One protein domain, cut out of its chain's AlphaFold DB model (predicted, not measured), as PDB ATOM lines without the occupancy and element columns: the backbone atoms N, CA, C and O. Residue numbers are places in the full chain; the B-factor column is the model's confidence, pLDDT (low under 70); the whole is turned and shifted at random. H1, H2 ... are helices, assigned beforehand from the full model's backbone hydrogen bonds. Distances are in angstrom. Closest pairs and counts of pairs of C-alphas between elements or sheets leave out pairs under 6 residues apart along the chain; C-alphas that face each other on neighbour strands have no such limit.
ATOM      1  N   ASN A 114      -2.787  42.674  46.019       86.06
ATOM      2  CA  ASN A 114      -1.737  42.248  46.938       86.06
ATOM      3  C   ASN A 114      -0.804  41.225  46.257       86.06
ATOM      4  O   ASN A 114      -1.236  40.133  45.883       86.06
ATOM      5  N   LEU A 115       0.496  41.530  46.170       85.12
ATOM      6  CA  LEU A 115       1.512  40.654  45.564       85.12
ATOM      7  C   LEU A 115       1.562  39.248  46.196       85.12
ATOM      8  O   LEU A 115       1.806  38.252  45.506       85.12
ATOM      9  N   ARG A 116       1.293  39.123  47.502       86.00
ATOM     10  CA  ARG A 116       1.207  37.813  48.179       86.00
ATOM     11  C   ARG A 116       0.001  37.013  47.699       86.00
ATOM     12  O   ARG A 116       0.081  35.797  47.555       86.00
ATOM     13  N   HIS A 117      -1.108  37.693  47.430       84.94
ATOM     14  CA  HIS A 117      -2.305  37.062  46.895       84.94
ATOM     15  C   HIS A 117      -2.095  36.633  45.440       84.94
ATOM     16  O   HIS A 117      -2.318  35.467  45.114       84.94
ATOM     17  N   LEU A 118      -1.546  37.518  44.601       87.50
ATOM     18  CA  LEU A 118      -1.205  37.204  43.212       87.50
ATOM     19  C   LEU A 118      -0.256  36.015  43.113       87.50
ATOM     20  O   LEU A 118      -0.536  35.076  42.376       87.50
ATOM     21  N   SER A 119       0.823  36.002  43.899       88.50
ATOM     22  CA  SER A 119       1.779  34.886  43.890       88.50
ATOM     23  C   SER A 119       1.141  33.566  44.326       88.50
ATOM     24  O   SER A 119       1.436  32.520  43.740       88.50
ATOM     25  N   ARG A 120       0.221  33.600  45.299       89.75
ATOM     26  CA  ARG A 120      -0.559  32.427  45.714       89.75
ATOM     27  C   ARG A 120      -1.523  31.960  44.622       89.75
ATOM     28  O   ARG A 120      -1.680  30.757  44.447       89.75
ATOM     29  N   ILE A 121      -2.148  32.862  43.874       90.62
ATOM     30  CA  ILE A 121      -3.077  32.497  42.794       90.62
ATOM     31  C   ILE A 121      -2.331  32.092  41.517       90.62
ATOM     32  O   ILE A 121      -2.815  31.249  40.773       90.62
ATOM     33  N   SER A 122      -1.133  32.610  41.259       92.31
ATOM     34  CA  SER A 122      -0.338  32.269  40.073       92.31
ATOM     35  C   SER A 122       0.585  31.068  40.275       92.31
ATOM     36  O   SER A 122       1.334  30.702  39.371       92.31
ATOM     37  N   ARG A 123       0.620  30.472  41.470       93.62
ATOM     38  CA  ARG A 123       1.516  29.346  41.775       93.62
ATOM     39  C   ARG A 123       1.231  28.133  40.883       93.62
ATOM     40  O   ARG A 123       0.116  27.951  40.393       93.62
ATOM     41  N   LEU A 124       2.229  27.275  40.703       93.88
ATOM     42  CA  LEU A 124       2.036  26.003  40.006       93.88
ATOM     43  C   LEU A 124       1.047  25.100  40.769       93.88
ATOM     44  O   LEU A 124       0.866  25.294  41.972       93.88
ATOM     45  N   PRO A 125       0.366  24.178  40.073       93.50
ATOM     46  CA  PRO A 125      -0.674  23.360  40.678       93.50
ATOM     47  C   PRO A 125      -0.119  22.345  41.681       93.50
ATOM     48  O   PRO A 125       0.900  21.698  41.422       93.50
ATOM     49  N   ASP A 126      -0.833  22.161  42.790       90.94
ATOM     50  CA  ASP A 126      -0.531  21.112  43.773       90.94
ATOM     51  C   ASP A 126      -1.130  19.758  43.377       90.94
ATOM     52  O   ASP A 126      -1.918  19.655  42.439       90.94
ATOM     53  N   LYS A 127      -0.796  18.704  44.139       88.50
ATOM     54  CA  LYS A 127      -1.339  17.337  43.979       88.50
ATOM     55  C   LYS A 127      -2.867  17.261  44.086       88.50
ATOM     56  O   LYS A 127      -3.469  16.331  43.554       88.50
ATOM     57  N   GLU A 128      -3.475  18.219  44.776       89.06
ATOM     58  CA  GLU A 128      -4.926  18.324  44.948       89.06
ATOM     59  C   GLU A 128      -5.606  18.898  43.693       89.06
ATOM     60  O   GLU A 128      -6.724  18.521  43.348       89.06
ATOM     61  N   GLU A 129      -4.908  19.742  42.929       91.56
ATOM     62  CA  GLU A 129      -5.447  20.451  41.766       91.56
ATOM     63  C   GLU A 129      -5.222  19.659  40.464       91.56
ATOM     64  O   GLU A 129      -4.629  20.157  39.503       91.56
ATOM     65  N   ARG A 130      -5.705  18.410  40.403       92.31
ATOM     66  CA  ARG A 130      -5.451  17.483  39.273       92.31
ATOM     67  C   ARG A 130      -5.844  18.043  37.901       92.31
ATOM     68  O   ARG A 130      -5.123  17.855  36.924       92.31
ATOM     69  N   LEU A 131      -6.970  18.756  37.815       92.12
ATOM     70  CA  LEU A 131      -7.413  19.383  36.562       92.12
ATOM     71  C   LEU A 131      -6.443  20.475  36.101       92.12
ATOM     72  O   LEU A 131      -6.158  20.597  34.910       92.12
ATOM     73  N   LEU A 132      -5.895  21.234  37.049       93.31
ATOM     74  CA  LEU A 132      -4.957  22.302  36.750       93.31
ATOM     75  C   LEU A 132      -3.577  21.750  36.379       93.31
ATOM     76  O   LEU A 132      -2.952  22.257  35.450       93.31
ATOM     77  N   GLN A 133      -3.142  20.659  37.022       95.06
ATOM     78  CA  GLN A 133      -1.967  19.893  36.583       95.06
ATOM     79  C   GLN A 133      -2.118  19.456  35.130       95.06
ATOM     80  O   GLN A 133      -1.239  19.726  34.310       95.06
ATOM     81  N   ARG A 134      -3.271  18.873  34.783       94.62
ATOM     82  CA  ARG A 134      -3.538  18.436  33.414       94.62
ATOM     83  C   ARG A 134      -3.522  19.593  32.418       94.62
ATOM     84  O   ARG A 134      -2.952  19.456  31.337       94.62
ATOM     85  N   ALA A 135      -4.114  20.734  32.766       94.25
ATOM     86  CA  ALA A 135      -4.104  21.919  31.911       94.25
ATOM     87  C   ALA A 135      -2.674  22.440  31.674       94.25
ATOM     88  O   ALA A 135      -2.298  22.728  30.535       94.25
ATOM     89  N   VAL A 136      -1.850  22.487  32.725       95.00
ATOM     90  CA  VAL A 136      -0.438  22.879  32.628       95.00
ATOM     91  C   VAL A 136       0.353  21.899  31.760       95.00
ATOM     92  O   VAL A 136       1.069  22.335  30.858       95.00
ATOM     93  N   GLU A 137       0.196  20.590  31.961       94.94
ATOM     94  CA  GLU A 137       0.834  19.558  31.129       94.94
ATOM     95  C   GLU A 137       0.486  19.716  29.648       94.94
ATOM     96  O   GLU A 137       1.380  19.747  28.798       94.94
ATOM     97  N   LEU A 138      -0.806  19.853  29.335       95.44
ATOM     98  CA  LEU A 138      -1.279  20.025  27.963       95.44
ATOM     99  C   LEU A 138      -0.740  21.316  27.343       95.44
ATOM    100  O   LEU A 138      -0.311  21.297  26.189       95.44
ATOM    101  N   SER A 139      -0.708  22.414  28.102       94.25
ATOM    102  CA  SER A 139      -0.166  23.689  27.626       94.25
ATOM    103  C   SER A 139       1.329  23.596  27.307       94.25
ATOM    104  O   SER A 139       1.757  24.014  26.232       94.25
ATOM    105  N   ASN A 140       2.119  22.956  28.174       93.75
ATOM    106  CA  ASN A 140       3.548  22.750  27.952       93.75
ATOM    107  C   ASN A 140       3.800  21.833  26.748       93.75
ATOM    108  O   ASN A 140       4.654  22.134  25.913       93.75
ATOM    109  N   ALA A 141       3.029  20.750  26.616       93.75
ATOM    110  CA  ALA A 141       3.120  19.848  25.472       93.75
ATOM    111  C   ALA A 141       2.742  20.547  24.156       93.75
ATOM    112  O   ALA A 141       3.384  20.316  23.130       93.75
ATOM    113  N   LEU A 142       1.724  21.414  24.175       94.25
ATOM    114  CA  LEU A 142       1.336  22.225  23.023       94.25
ATOM    115  C   LEU A 142       2.460  23.185  22.627       94.25
ATOM    116  O   LEU A 142       2.838  23.220  21.458       94.25
ATOM    117  N   ILE A 143       3.029  23.914  23.591       92.12
ATOM    118  CA  ILE A 143       4.143  24.840  23.347       92.12
ATOM    119  C   ILE A 143       5.332  24.093  22.737       92.12
ATOM    120  O   ILE A 143       5.872  24.539  21.726       92.12
ATOM    121  N   GLU A 144       5.717  22.941  23.291       92.06
ATOM    122  CA  GLU A 144       6.847  22.174  22.758       92.06
ATOM    123  C   GLU A 144       6.566  21.645  21.347       92.06
ATOM    124  O   GLU A 144       7.432  21.746  20.479       92.06
ATOM    125  N   LYS A 145       5.346  21.164  21.066       92.31
ATOM    126  CA  LYS A 145       4.945  20.768  19.704       92.31
ATOM    127  C   LYS A 145       5.017  21.940  18.725       92.31
ATOM    128  O   LYS A 145       5.547  21.772  17.628       92.31
ATOM    129  N   CYS A 146       4.536  23.119  19.117       90.31
ATOM    130  CA  CYS A 146       4.616  24.328  18.296       90.31
ATOM    131  C   CYS A 146       6.073  24.722  18.017       90.31
ATOM    132  O   CYS A 146       6.424  25.008  16.874       90.31
ATOM    133  N   VAL A 147       6.938  24.694  19.037       90.19
ATOM    134  CA  VAL A 147       8.360  25.043  18.898       90.19
ATOM    135  C   VAL A 147       9.111  24.019  18.046       90.19
ATOM    136  O   VAL A 147       9.885  24.411  17.171       90.19
ATOM    137  N   ALA A 148       8.867  22.722  18.241       90.31
ATOM    138  CA  ALA A 148       9.437  21.664  17.408       90.31
ATOM    139  C   ALA A 148       8.974  21.791  15.943       90.31
ATOM    140  O   ALA A 148       9.787  21.702  15.016       90.31
ATOM    141  N   GLY A 149       7.689  22.102  15.744       91.44
ATOM    142  CA  GLY A 149       7.070  22.348  14.441       91.44
ATOM    143  C   GLY A 149       7.579  23.595  13.712       91.44
ATOM    144  O   GLY A 149       7.407  23.698  12.502       91.44
ATOM    145  N   LEU A 150       8.289  24.521  14.368       90.56
ATOM    146  CA  LEU A 150       8.895  25.663  13.664       90.56
ATOM    147  C   LEU A 150       9.845  25.215  12.546       90.56
ATOM    148  O   LEU A 150      10.007  25.917  11.551       90.56
ATOM    149  N   THR A 151      10.486  24.057  12.702       87.94
ATOM    150  CA  THR A 151      11.411  23.523  11.695       87.94
ATOM    151  C   THR A 151      10.715  23.022  10.431       87.94
ATOM    152  O   THR A 151      11.336  23.075   9.370       87.94
ATOM    153  N   SER A 152       9.447  22.605  10.514       92.31
ATOM    154  CA  SER A 152       8.674  22.150   9.352       92.31
ATOM    155  C   SER A 152       8.065  23.302   8.550       92.31
ATOM    156  O   SER A 152       7.722  23.116   7.385       92.31
ATOM    157  N   LEU A 153       7.967  24.499   9.138       91.69
ATOM    158  CA  LEU A 153       7.461  25.690   8.459       91.69
ATOM    159  C   LEU A 153       8.482  26.281   7.479       91.69
ATOM    160  O   LEU A 153       9.698  26.351   7.732       91.69
ATOM    161  N   ASP A 154       7.965  26.812   6.371       92.88
ATOM    162  CA  ASP A 154       8.770  27.535   5.399       92.88
ATOM    163  C   ASP A 154       9.404  28.794   6.022       92.88
ATOM    164  O   ASP A 154       8.985  29.341   7.050       92.88
ATOM    165  N   ARG A 155      10.489  29.255   5.399       89.12
ATOM    166  CA  ARG A 155      11.257  30.397   5.906       89.12
ATOM    167  C   ARG A 155      10.446  31.697   5.885       89.12
ATOM    168  O   ARG A 155      10.705  32.557   6.727       89.12
ATOM    169  N   GLY A 156       9.518  31.854   4.942       90.00
ATOM    170  CA  GLY A 156       8.659  33.031   4.828       90.00
ATOM    171  C   GLY A 156       7.706  33.118   6.012       90.00
ATOM    172  O   GLY A 156       7.727  34.113   6.735       90.00
ATOM    173  N   THR A 157       6.968  32.046   6.289       90.56
ATOM    174  CA  THR A 157       6.046  31.968   7.431       90.56
ATOM    175  C   THR A 157       6.763  32.217   8.753       90.56
ATOM    176  O   THR A 157       6.304  33.012   9.569       90.56
ATOM    177  N   ARG A 158       7.958  31.650   8.953       91.81
ATOM    178  CA  ARG A 158       8.749  31.934  10.161       91.81
ATOM    179  C   ARG A 158       9.156  33.399  10.308       91.81
ATOM    180  O   ARG A 158       9.293  33.870  11.433       91.81
ATOM    181  N   ARG A 159       9.397  34.118   9.212       91.69
ATOM    182  CA  ARG A 159       9.701  35.559   9.254       91.69
ATOM    183  C   ARG A 159       8.475  36.390   9.601       91.69
ATOM    184  O   ARG A 159       8.592  37.340  10.367       91.69
ATOM    185  N   TRP A 160       7.314  35.995   9.087       90.25
ATOM    186  CA  TRP A 160       6.036  36.593   9.460       90.25
ATOM    187  C   TRP A 160       5.717  36.376  10.938       90.25
ATOM    188  O   TRP A 160       5.400  37.336  11.625       90.25
ATOM    189  N   LEU A 161       5.905  35.159  11.456       88.75
ATOM    190  CA  LEU A 161       5.667  34.844  12.872       88.75
ATOM    191  C   LEU A 161       6.566  35.624  13.838       88.75
ATOM    192  O   LEU A 161       6.188  35.845  14.983       88.75
ATOM    193  N   ARG A 162       7.769  36.014  13.405       85.81
ATOM    194  CA  ARG A 162       8.661  36.856  14.213       85.81
ATOM    195  C   ARG A 162       8.302  38.342  14.124       85.81
ATOM    196  O   ARG A 162       8.601  39.095  15.047       85.81
ATOM    197  N   GLY A 163       7.714  38.768  13.008       82.69
ATOM    198  CA  GLY A 163       7.399  40.164  12.749       82.69
ATOM    199  C   GLY A 163       6.374  40.704  13.741       82.69
ATOM    200  O   GLY A 163       5.280  40.168  13.876       82.69
ATOM    201  N   ALA A 164       6.704  41.811  14.407       76.12
ATOM    202  CA  ALA A 164       5.755  42.525  15.264       76.12
ATOM    203  C   ALA A 164       4.689  43.298  14.457       76.12
ATOM    204  O   ALA A 164       3.666  43.705  15.003       76.12
ATOM    205  N   LYS A 165       4.933  43.528  13.158       78.31
ATOM    206  CA  LYS A 165       4.031  44.240  12.247       78.31
ATOM    207  C   LYS A 165       3.351  43.250  11.305       78.31
ATOM    208  O   LYS A 165       4.015  42.426  10.691       78.31
ATOM    209  N   LEU A 166       2.047  43.417  11.103       74.88
ATOM    210  CA  LEU A 166       1.263  42.641  10.129       74.88
ATOM    211  C   LEU A 166       1.588  42.991   8.666       74.88
ATOM    212  O   LEU A 166       1.223  42.244   7.766       74.88
ATOM    213  N   SER A 167       2.240  44.130   8.419       81.81
ATOM    214  CA  SER A 167       2.525  44.631   7.071       81.81
ATOM    215  C   SER A 167       3.860  44.156   6.499       81.81
ATOM    216  O   SER A 167       4.028  44.155   5.284       81.81
ATOM    217  N   GLU A 168       4.825  43.790   7.349       85.75
ATOM    218  CA  GLU A 168       6.207  43.531   6.937       85.75
ATOM    219  C   GLU A 168       6.786  42.309   7.664       85.75
ATOM    220  O   GLU A 168       6.740  42.256   8.897       85.75
ATOM    221  N   PRO A 169       7.387  41.347   6.938       83.25
ATOM    222  CA  PRO A 169       8.067  40.217   7.553       83.25
ATOM    223  C   PRO A 169       9.410  40.643   8.166       83.25
ATOM    224  O   PRO A 169      10.131  41.471   7.604       83.25
ATOM    225  N   ASP A 170       9.804  40.021   9.281       88.94
ATOM    226  CA  ASP A 170      11.131  40.245   9.869       88.94
ATOM    227  C   ASP A 170      12.238  39.693   8.937       88.94
ATOM    228  O   ASP A 170      12.068  38.707   8.210       88.94
ATOM    229  N   GLN A 171      13.420  40.306   8.956       87.12
ATOM    230  CA  GLN A 171      14.590  39.826   8.216       87.12
ATOM    231  C   GLN A 171      15.028  38.435   8.694       87.12
ATOM    232  O   GLN A 171      15.481  37.587   7.900       87.12
ATOM    233  N   ARG A 172      14.898  38.186  10.002       87.31
ATOM    234  CA  ARG A 172      15.299  36.928  10.636       87.31
ATOM    235  C   ARG A 172      14.078  36.018  10.812       87.31
ATOM    236  O   ARG A 172      13.027  36.487  11.219       87.31
ATOM    237  N   PRO A 173      14.178  34.711  10.526       87.81
ATOM    238  CA  PRO A 173      13.088  33.793  10.833       87.81
ATOM    239  C   PRO A 173      12.934  33.621  12.353       87.81
ATOM    240  O   PRO A 173      13.910  33.746  13.104       87.81
ATOM    241  N   LEU A 174      11.717  33.307  12.799       88.38
ATOM    242  CA  LEU A 174      11.470  32.767  14.129       88.38
ATOM    243  C   LEU A 174      12.162  31.406  14.245       88.38
ATOM    244  O   LEU A 174      12.095  30.575  13.336       88.38
ATOM    245  N   ALA A 175      12.849  31.190  15.354       86.62
ATOM    246  CA  ALA A 175      13.569  29.960  15.623       86.62
ATOM    247  C   ALA A 175      13.414  29.595  17.094       86.62
ATOM    248  O   ALA A 175      13.087  30.448  17.923       86.62
ATOM    249  N   ARG A 176      13.684  28.326  17.406       86.44
ATOM    250  CA  ARG A 176      13.814  27.871  18.786       86.44
ATOM    251  C   ARG A 176      14.860  28.722  19.504       86.44
ATOM    252  O   ARG A 176      15.881  29.097  18.923       86.44
ATOM    253  N   LEU A 177      14.580  29.032  20.763       83.56
ATOM    254  CA  LEU A 177      15.507  29.762  21.612       83.56
ATOM    255  C   LEU A 177      16.789  28.931  21.782       83.56
ATOM    256  O   LEU A 177      16.707  27.730  22.017       83.56
ATOM    257  N   GLN A 178      17.964  29.554  21.645       80.00
ATOM    258  CA  GLN A 178      19.243  28.831  21.735       80.00
ATOM    259  C   GLN A 178      19.452  28.197  23.117       80.00
ATOM    260  O   GLN A 178      20.006  27.108  23.220       80.00
ATOM    261  N   ASN A 179      18.950  28.858  24.162       86.25
ATOM    262  CA  ASN A 179      19.023  28.387  25.538       86.25
ATOM    263  C   ASN A 179      17.734  27.640  25.897       86.25
ATOM    264  O   ASN A 179      16.679  28.258  26.079       86.25
ATOM    265  N   ALA A 180      17.828  26.315  26.029       80.88
ATOM    266  CA  ALA A 180      16.703  25.468  26.424       80.88
ATOM    267  C   ALA A 180      16.139  25.856  27.804       80.88
ATOM    268  O   ALA A 180      14.924  25.901  27.983       80.88
ATOM    269  N   GLU A 181      17.006  26.243  28.744       85.19
ATOM    270  CA  GLU A 181      16.605  26.721  30.074       85.19
ATOM    271  C   GLU A 181      15.728  27.977  30.000       85.19
ATOM    272  O   GLU A 181      14.712  28.091  30.689       85.19
ATOM    273  N   SER A 182      16.065  28.916  29.111       86.50
ATOM    274  CA  SER A 182      15.263  30.123  28.914       86.50
ATOM    275  C   SER A 182      13.892  29.782  28.326       86.50
ATOM    276  O   SER A 182      12.888  30.337  28.765       86.50
ATOM    277  N   GLN A 183      13.815  28.825  27.392       85.81
ATOM    278  CA  GLN A 183      12.534  28.355  26.848       85.81
ATOM    279  C   GLN A 183      11.656  27.738  27.949       85.81
ATOM    280  O   GLN A 183      10.473  28.068  28.048       85.81
ATOM    281  N   GLN A 184      12.241  26.897  28.803       87.88
ATOM    282  CA  GLN A 184      11.547  26.278  29.933       87.88
ATOM    283  C   GLN A 184      11.088  27.311  30.975       87.88
ATOM    284  O   GLN A 184      10.026  27.182  31.588       87.88
ATOM    285  N   THR A 185      11.861  28.379  31.154       90.44
ATOM    286  CA  THR A 185      11.478  29.493  32.027       90.44
ATOM    287  C   THR A 185      10.219  30.188  31.496       90.44
ATOM    288  O   THR A 185       9.261  30.382  32.244       90.44
ATOM    289  N   TYR A 186      10.160  30.491  30.195       89.81
ATOM    290  CA  TYR A 186       8.975  31.105  29.583       89.81
ATOM    291  C   TYR A 186       7.743  30.195  29.597       89.81
ATOM    292  O   TYR A 186       6.642  30.675  29.866       89.81
ATOM    293  N   SER A 187       7.907  28.888  29.368       90.31
ATOM    294  CA  SER A 187       6.787  27.945  29.490       90.31
ATOM    295  C   SER A 187       6.262  27.895  30.927       90.31
ATOM    296  O   SER A 187       5.054  27.859  31.147       90.31
ATOM    297  N   THR A 188       7.152  28.004  31.916       92.56
ATOM    298  CA  THR A 188       6.767  28.095  33.331       92.56
ATOM    299  C   THR A 188       5.986  29.377  33.630       92.56
ATOM    300  O   THR A 188       4.999  29.325  34.362       92.56
ATOM    301  N   TYR A 189       6.368  30.524  33.056       92.69
ATOM    302  CA  TYR A 189       5.588  31.759  33.206       92.69
ATOM    303  C   TYR A 189       4.193  31.650  32.587       92.69
ATOM    304  O   TYR A 189       3.221  32.048  33.225       92.69
ATOM    305  N   LEU A 190       4.074  31.042  31.403       92.81
ATOM    306  CA  LEU A 190       2.772  30.767  30.787       92.81
ATOM    307  C   LEU A 190       1.923  29.821  31.637       92.81
ATOM    308  O   LEU A 190       0.737  30.076  31.826       92.81
ATOM    309  N   ALA A 191       2.524  28.775  32.205       94.44
ATOM    310  CA  ALA A 191       1.830  27.871  33.116       94.44
ATOM    311  C   ALA A 191       1.297  28.614  34.351       94.44
ATOM    312  O   ALA A 191       0.138  28.444  34.717       94.44
ATOM    313  N   ARG A 192       2.105  29.489  34.962       94.69
ATOM    314  CA  ARG A 192       1.679  30.326  36.099       94.69
ATOM    315  C   ARG A 192       0.538  31.272  35.733       94.69
ATOM    316  O   ARG A 192      -0.408  31.412  36.502       94.69
ATOM    317  N   PHE A 193       0.609  31.888  34.556       92.38
ATOM    318  CA  PHE A 193      -0.445  32.758  34.038       92.38
ATOM    319  C   PHE A 193      -1.753  31.998  33.761       92.38
ATOM    320  O   PHE A 193      -2.841  32.476  34.086       92.38
ATOM    321  N   LEU A 194      -1.658  30.788  33.211       94.38
ATOM    322  CA  LEU A 194      -2.805  29.912  32.982       94.38
ATOM    323  C   LEU A 194      -3.445  29.481  34.307       94.38
ATOM    324  O   LEU A 194      -4.663  29.560  34.453       94.38
ATOM    325  N   CYS A 195      -2.629  29.104  35.294       94.69
ATOM    326  CA  CYS A 195      -3.096  28.826  36.648       94.69
ATOM    327  C   CYS A 195      -3.811  30.015  37.268       94.69
ATOM    328  O   CYS A 195      -4.882  29.847  37.846       94.69
ATOM    329  N   TYR A 196      -3.235  31.205  37.124       93.88
ATOM    330  CA  TYR A 196      -3.857  32.425  37.598       93.88
ATOM    331  C   TYR A 196      -5.238  32.627  36.967       93.88
ATOM    332  O   TYR A 196      -6.233  32.722  37.679       93.88
ATOM    333  N   SER A 197      -5.304  32.587  35.636       91.75
ATOM    334  CA  SER A 197      -6.535  32.827  34.879       91.75
ATOM    335  C   SER A 197      -7.635  31.832  35.252       91.75
ATOM    336  O   SER A 197      -8.765  32.226  35.510       91.75
ATOM    337  N   LEU A 198      -7.307  30.539  35.339       92.56
ATOM    338  CA  LEU A 198      -8.282  29.501  35.684       92.56
ATOM    339  C   LEU A 198      -8.767  29.599  37.133       92.56
ATOM    340  O   LEU A 198      -9.942  29.347  37.393       92.56
ATOM    341  N   ARG A 199      -7.894  29.975  38.075       93.19
ATOM    342  CA  ARG A 199      -8.300  30.186  39.471       93.19
ATOM    343  C   ARG A 199      -9.193  31.421  39.615       93.19
ATOM    344  O   ARG A 199     -10.209  31.323  40.288       93.19
ATOM    345  N   VAL A 200      -8.869  32.528  38.941       90.31
ATOM    346  CA  VAL A 200      -9.703  33.746  38.933       90.31
ATOM    347  C   VAL A 200     -11.072  33.481  38.304       90.31
ATOM    348  O   VAL A 200     -12.088  33.863  38.877       90.31
ATOM    349  N   LEU A 201     -11.116  32.773  37.169       89.06
ATOM    350  CA  LEU A 201     -12.375  32.395  36.519       89.06
ATOM    351  C   LEU A 201     -13.254  31.528  37.423       89.06
ATOM    352  O   LEU A 201     -14.463  31.728  37.470       89.06
ATOM    353  N   ARG A 202     -12.651  30.587  38.156       88.19
ATOM    354  CA  ARG A 202     -13.383  29.765  39.121       88.19
ATOM    355  C   ARG A 202     -13.947  30.612  40.264       88.19
ATOM    356  O   ARG A 202     -15.118  30.468  40.580       88.19
ATOM    357  N   SER A 203     -13.144  31.506  40.840       83.81
ATOM    358  CA  SER A 203     -13.599  32.372  41.934       83.81
ATOM    359  C   SER A 203     -14.759  33.285  41.526       83.81
ATOM    360  O   SER A 203     -15.686  33.443  42.302       83.81
ATOM    361  N   CYS A 204     -14.756  33.810  40.297       75.50
ATOM    362  CA  CYS A 204     -15.861  34.630  39.791       75.50
ATOM    363  C   CYS A 204     -17.174  33.841  39.618       75.50
ATOM    364  O   CYS A 204     -18.249  34.416  39.744       75.50
ATOM    365  N   GLY A 205     -17.099  32.541  39.304       65.50
ATOM    366  CA  GLY A 205     -18.284  31.690  39.135       65.50
ATOM    367  C   GLY A 205     -18.902  31.220  40.455       65.50
ATOM    368  O   GLY A 205     -20.101  30.960  40.504       65.50
ATOM    369  N   ASP A 206     -18.103  31.140  41.522       59.16
ATOM    370  CA  ASP A 206     -18.577  30.754  42.856       59.16
ATOM    371  C   ASP A 206     -19.391  31.898  43.521       59.16
ATOM    372  O   ASP A 206     -20.312  31.631  44.295       59.16
TER     373      ASP A 206
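AT A GLANCE: This is residues 114 to 206 of the 240 residues of an uncharacterized protein of Friedmanniomyces simplex (UniProt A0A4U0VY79). Two long helices, H2 and H4, cross obliquely near residues 136 and 191, with the short helix H1 packed across H4 on one side. H3 and the long loop of residues 163 to 179 form a small head at the far end of H2, and the last residues of H4, 201 to 206, stick out at the other end. The printed part has 93 residues with four named helices, H1 to H4 in order, and no named strand; its class is all helix. It is loose, with a radius of gyration of the C-alphas of 16.7 A, and elongated, spanning 47 by 26 by 23 A.

IN THESE COORDINATES: H1 is residues 115 to 121, beginning at C-alpha 115 (1.512, 40.654, 45.564). H2, residues 130 to 149, measures 28.2 A from first to last C-alpha and begins at (-5.451, 17.483, 39.273). H3 is residues 155 to 162. H4, residues 180 to 206, measures 39.3 A and ends at C-alpha 206 (-18.577, 30.754, 42.856).

HOW THE PARTS SIT: H1 and H4 touch, with their lines about perpendicular at 84 degrees, and H4 touches H1 with residues 195 to 200 alone; the closest C-alphas, those of Ile 121 and Tyr 196, are 5.3 A apart. H2 touches H4 at a steep tilt of 39 degrees, opposite ways, through residues 187 to 195 of H4 alone; the closest C-alphas are those of Val 136 and Ala 191, 5.5 A. H3 touches no helix. H1 and H2 are apart. In H1, H2, H3 and H4 every O i to N i+4 pair is within hydrogen-bond range.

THE WHOLE: The C-alphas farthest apart, of Gln 171 and Asp 206, are 48.8 A apart. The printed part has no cut. The link from H1 to H2 is short, from H2 to H3 tight, and from H3 to H4 long, with 17 residues. The mean pLDDT of the printed part is 88.8, and residues 205 to 206 are under 70.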